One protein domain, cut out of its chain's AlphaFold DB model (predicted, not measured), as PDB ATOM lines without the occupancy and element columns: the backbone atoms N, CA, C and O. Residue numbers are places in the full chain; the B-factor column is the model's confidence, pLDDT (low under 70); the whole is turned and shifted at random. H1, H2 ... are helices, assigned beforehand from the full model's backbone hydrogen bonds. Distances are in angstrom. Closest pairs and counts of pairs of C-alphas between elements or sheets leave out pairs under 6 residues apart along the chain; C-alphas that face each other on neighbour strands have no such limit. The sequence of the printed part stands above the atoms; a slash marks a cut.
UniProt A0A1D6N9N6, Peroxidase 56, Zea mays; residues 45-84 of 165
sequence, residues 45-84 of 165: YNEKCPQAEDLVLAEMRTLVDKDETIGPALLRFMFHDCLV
ATOM      1  N   TYR A  45     144.825 118.742  91.915       93.88
ATOM      2  CA  TYR A  45     144.414 120.138  92.041       93.88
ATOM      3  C   TYR A  45     144.923 120.841  93.308       93.88
ATOM      4  O   TYR A  45     144.716 122.046  93.414       93.88
ATOM      5  N   ASN A  46     145.634 120.176  94.224       92.44
ATOM      6  CA  ASN A  46     146.012 120.754  95.524       92.44
ATOM      7  C   ASN A  46     146.817 122.057  95.426       92.44
ATOM      8  O   ASN A  46     146.593 122.978  96.206       92.44
ATOM      9  N   GLU A  47     147.720 122.169  94.450       92.31
ATOM     10  CA  GLU A  47     148.562 123.365  94.303       92.31
ATOM     11  C   GLU A  47     147.824 124.559  93.683       92.31
ATOM     12  O   GLU A  47     148.152 125.709  93.966       92.31
ATOM     13  N   LYS A  48     146.833 124.306  92.818       94.06
ATOM     14  CA  LYS A  48     146.120 125.362  92.075       94.06
ATOM     15  C   LYS A  48     144.769 125.707  92.692       94.06
ATOM     16  O   LYS A  48     144.390 126.874  92.730       94.06
ATOM     17  N   CYS A  49     144.020 124.693  93.110       94.38
ATOM     18  CA  CYS A  49     142.682 124.797  93.674       94.38
ATOM     19  C   CYS A  49     142.432 123.632  94.656       94.38
ATOM     20  O   CYS A  49     141.819 122.630  94.279       94.38
ATOM     21  N   PRO A  50     142.879 123.749  95.919       93.75
ATOM     22  CA  PRO A  50     142.752 122.672  96.905       93.75
ATOM     23  C   PRO A  50     141.299 122.373  97.293       93.75
ATOM     24  O   PRO A  50     140.991 121.279  97.739       93.75
ATOM     25  N   GLN A  51     140.384 123.324  97.085       95.00
ATOM     26  CA  GLN A  51     138.964 123.161  97.408       95.00
ATOM     27  C   GLN A  51     138.155 122.513  96.274       95.00
ATOM     28  O   GLN A  51     136.939 122.387  96.394       95.00
ATOM     29  N   ALA A  52     138.788 122.157  95.151       95.31
ATOM     30  CA  ALA A  52     138.080 121.653  93.978       95.31
ATOM     31  C   ALA A  52     137.314 120.356  94.278       95.31
ATOM     32  O   ALA A  52     136.134 120.250  93.945       95.31
ATOM     33  N   GLU A  53     137.968 119.391  94.929       93.88
ATOM     34  CA  GLU A  53     137.366 118.094  95.256       93.88
ATOM     35  C   GLU A  53     136.211 118.261  96.260       93.88
ATOM     36  O   GLU A  53     135.111 117.753  96.027       93.88
ATOM     37  N   ASP A  54     136.417 119.065  97.307       95.62
ATOM     38  CA  ASP A  54     135.405 119.348  98.331       95.62
ATOM     39  C   ASP A  54     134.180 120.080  97.770       95.62
ATOM     40  O   ASP A  54     133.040 119.745  98.104       95.62
ATOM     41  N   LEU A  55     134.396 121.072  96.903       96.31
ATOM     42  CA  LEU A  55     133.318 121.861  96.309       96.31
ATOM     43  C   LEU A  55     132.436 121.004  95.398       96.31
ATOM     44  O   LEU A  55     131.210 121.062  95.496       96.31
ATOM     45  N   VAL A  56     133.053 120.195  94.531       95.44
ATOM     46  CA  VAL A  56     132.321 119.280  93.645       95.44
ATOM     47  C   VAL A  56     131.513 118.287  94.473       95.44
ATOM     48  O   VAL A  56     130.343 118.044  94.179       95.44
ATOM     49  N   LEU A  57     132.101 117.753  95.541       95.31
ATOM     50  CA  LEU A  57     131.448 116.800  96.429       95.31
ATOM     51  C   LEU A  57     130.283 117.427  97.216       95.31
ATOM     52  O   LEU A  57     129.236 116.791  97.353       95.31
ATOM     53  N   ALA A  58     130.414 118.667  97.689       97.25
ATOM     54  CA  ALA A  58     129.338 119.386  98.372       97.25
ATOM     55  C   ALA A  58     128.142 119.673  97.446       97.25
ATOM     56  O   ALA A  58     126.988 119.443  97.825       97.25
ATOM     57  N   GLU A  59     128.408 120.123  96.218       96.62
ATOM     58  CA  GLU A  59     127.350 120.385  95.240       96.62
ATOM     59  C   GLU A  59     126.686 119.079  94.791       96.62
ATOM     60  O   GLU A  59     125.460 118.982  94.764       96.62
ATOM     61  N   MET A  60     127.477 118.035  94.529       96.00
ATOM     62  CA  MET A  60     126.961 116.722  94.142       96.00
ATOM     63  C   MET A  60     126.032 116.139  95.211       96.00
ATOM     64  O   MET A  60     124.951 115.664  94.873       96.00
ATOM     65  N   ARG A  61     126.406 116.220  96.497       96.94
ATOM     66  CA  ARG A  61     125.537 115.806  97.615       96.94
ATOM     67  C   ARG A  61     124.217 116.568  97.600       96.94
ATOM     68  O   ARG A  61     123.158 115.959  97.594       96.94
ATOM     69  N   THR A  62     124.285 117.891  97.474       97.00
ATOM     70  CA  THR A  62     123.096 118.750  97.424       97.00
ATOM     71  C   THR A  62     122.180 118.419  96.239       97.00
ATOM     72  O   THR A  62     120.959 118.523  96.352       97.00
ATOM     73  N   LEU A  63     122.746 118.055  95.087       96.00
ATOM     74  CA  LEU A  63     121.982 117.676  93.898       96.00
ATOM     75  C   LEU A  63     121.340 116.295  94.044       96.00
ATOM     76  O   LEU A  63     120.169 116.146  93.707       96.00
ATOM     77  N   VAL A  64     122.071 115.318  94.580       96.38
ATOM     78  CA  VAL A  64     121.552 113.963  94.816       96.38
ATOM     79  C   VAL A  64     120.472 113.965  95.900       96.38
ATOM     80  O   VAL A  64     119.456 113.300  95.731       96.38
ATOM     81  N   ASP A  65     120.622 114.777  96.949       96.75
ATOM     82  CA  ASP A  65     119.605 114.935  97.999       96.75
ATOM     83  C   ASP A  65     118.307 115.565  97.465       96.75
ATOM     84  O   ASP A  65     117.219 115.321  97.988       96.75
ATOM     85  N   LYS A  66     118.405 116.397  96.419       97.25
ATOM     86  CA  LYS A  66     117.236 116.980  95.743       97.25
ATOM     87  C   LYS A  66     116.571 115.994  94.785       97.25
ATOM     88  O   LYS A  66     115.351 116.032  94.645       97.25
ATOM     89  N   ASP A  67     117.361 115.173  94.098       96.25
ATOM     90  CA  ASP A  67     116.890 114.174  93.142       96.25
ATOM     91  C   ASP A  67     117.868 112.990  93.063       96.25
ATOM     92  O   ASP A  67     118.946 113.067  92.463       96.25
ATOM     93  N   GLU A  68     117.448 111.856  93.623       95.69
ATOM     94  CA  GLU A  68     118.245 110.627  93.672       95.69
ATOM     95  C   GLU A  68     118.543 110.049  92.275       95.69
ATOM     96  O   GLU A  68     119.483 109.269  92.111       95.69
ATOM     97  N   THR A  69     117.793 110.445  91.237       94.00
ATOM     98  CA  THR A  69     118.006 109.959  89.862       94.00
ATOM     99  C   THR A  69     119.245 110.564  89.189       94.00
ATOM    100  O   THR A  69     119.749 110.009  88.206       94.00
ATOM    101  N   ILE A  70     119.794 111.655  89.739       95.31
ATOM    102  CA  ILE A  70     120.971 112.350  89.197       95.31
ATOM    103  C   ILE A  70     122.247 111.514  89.359       95.31
ATOM    104  O   ILE A  70     123.065 111.460  88.438       95.31
ATOM    105  N   GLY A  71     122.406 110.819  90.489       94.44
ATOM    106  CA  GLY A  71     123.555 109.946  90.754       94.44
ATOM    107  C   GLY A  71     123.793 108.902  89.649       94.44
ATOM    108  O   GLY A  71     124.845 108.931  88.999       94.44
ATOM    109  N   PRO A  72     122.823 108.012  89.362       95.62
ATOM    110  CA  PRO A  72     122.969 107.019  88.298       95.62
ATOM    111  C   PRO A  72     123.042 107.645  86.896       95.62
ATOM    112  O   PRO A  72     123.720 107.099  86.021       95.62
ATOM    113  N   ALA A  73     122.400 108.795  86.660       94.62
ATOM    114  CA  ALA A  73     122.484 109.500  85.380       94.62
ATOM    115  C   ALA A  73     123.899 110.038  85.096       94.62
ATOM    116  O   ALA A  73     124.403 109.872  83.982       94.62
ATOM    117  N   LEU A  74     124.563 110.625  86.097       94.00
ATOM    118  CA  LEU A  74     125.938 111.120  85.979       94.00
ATOM    119  C   LEU A  74     126.942 109.984  85.815       94.00
ATOM    120  O   LEU A  74     127.839 110.073  84.977       94.00
ATOM    121  N   LEU A  75     126.743 108.876  86.528       93.25
ATOM    122  CA  LEU A  75     127.557 107.680  86.350       93.25
ATOM    123  C   LEU A  75     127.453 107.149  84.909       93.25
ATOM    124  O   LEU A  75     128.464 106.893  84.255       93.25
ATOM    125  N   ARG A  76     126.229 107.063  84.370       91.75
ATOM    126  CA  ARG A  76     125.994 106.686  82.970       91.75
ATOM    127  C   ARG A  76     126.652 107.673  82.001       91.75
ATOM    128  O   ARG A  76     127.236 107.231  81.018       91.75
ATOM    129  N   PHE A  77     126.583 108.979  82.264       91.31
ATOM    130  CA  PHE A  77     127.240 109.999  81.440       91.31
ATOM    131  C   PHE A  77     128.767 109.833  81.413       91.31
ATOM    132  O   PHE A  77     129.351 109.890  80.334       91.31
ATOM    133  N   MET A  78     129.396 109.543  82.556       89.12
ATOM    134  CA  MET A  78     130.843 109.297  82.633       89.12
ATOM    135  C   MET A  78     131.261 108.053  81.855       89.12
ATOM    136  O   MET A  78     132.242 108.088  81.114       89.12
ATOM    137  N   PHE A  79     130.476 106.977  81.934       88.00
ATOM    138  CA  PHE A  79     130.711 105.810  81.089       88.00
ATOM    139  C   PHE A  79     130.547 106.138  79.601       88.00
ATOM    140  O   PHE A  79     131.372 105.712  78.796       88.00
ATOM    141  N   HIS A  80     129.544 106.930  79.213       89.31
ATOM    142  CA  HIS A  80     129.365 107.321  77.810       89.31
ATOM    143  C   HIS A  80     130.483 108.230  77.284       89.31
ATOM    144  O   HIS A  80     130.916 108.018  76.156       89.31
ATOM    145  N   ASP A  81     130.986 109.198  78.059       87.25
ATOM    146  CA  ASP A  81     132.069 110.083  77.591       87.25
ATOM    147  C   ASP A  81     133.397 109.329  77.407       87.25
ATOM    148  O   ASP A  81     134.147 109.584  76.461       87.25
ATOM    149  N   CYS A  82     133.657 108.335  78.258       82.38
ATOM    150  CA  CYS A  82     134.872 107.532  78.162       82.38
ATOM    151  C   CYS A  82     134.795 106.456  77.063       82.38
ATOM    152  O   CYS A  82     135.765 106.255  76.330       82.38
ATOM    153  N   LEU A  83     133.655 105.776  76.899       74.00
ATOM    154  CA  LEU A  83     133.526 104.652  75.956       74.00
ATOM    155  C   LEU A  83     133.519 105.076  74.479       74.00
ATOM    156  O   LEU A  83     133.803 104.264  73.598       74.00
ATOM    157  N   VAL A  84     133.230 106.344  74.179       75.25
ATOM    158  CA  VAL A  84     133.133 106.845  72.798       75.25
ATOM    159  C   VAL A  84     134.510 107.028  72.127       75.25
ATOM    160  O   VAL A  84     134.576 107.183  70.908       75.25
TER     161      VAL A  84
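Overview. This is residues 45 to 84 of the 165 residues of the protein "Peroxidase 56" of Zea mays (UniProt A0A1D6N9N6). Two helices, H1 and H2, meet at a corner as an open V, with the tight link of residues 67 to 69 at its tip and the far parts of both arms standing free. A short stretch with no named element, residues 45 to 51, leads into the far end of H1. The printed part has 40 residues with two named helices, H1 and then H2, and no named strand; its class is all helix. It is loose, with a radius of gyration of the C-alphas of 12.6 A, and flat, spanning 31 by 29 by 6 A.

Arrangement. Begin with H1, residues 52 to 66, the longest helix, and look from its later residues across to H2, residues 70 to 83. The two only just touch, and only at the corner by their link, with 3 pairs of C-alphas within 8 A. H1 touches with residues 63 to 64 alone, and H2 with residues 70 to 71 alone. The closest C-alphas of the two helices are those of Val 64 and Ile 70, 5.9 A apart. Their lines stand at a steep tilt of 52 degrees, and they run opposite ways. Their centres are 16.0 A apart. In H1 and H2 every O i to N i+4 pair is within hydrogen-bond range.

Along the chain. Find C-alpha 52 at (138.080, 121.653, 93.978); from there H1 runs 21.4 A to C-alpha 66 at (117.236, 116.980, 95.743). Then find C-alpha 70 at (120.971, 112.350, 89.197), where H2 begins; it runs 19.8 A to C-alpha 83 at (133.526, 104.652, 75.956).

Size, cuts and confidence. Look to Glu 47 and Thr 69 for the two C-alphas farthest apart, at 33.7 A. The printed part has no cut, and the link from H1 to H2 is tight. Residues 75 to 84, of which 75 to 83 belong to H2, stand free. The mean pLDDT of the printed part is 93.0, and no printed residue is under 70.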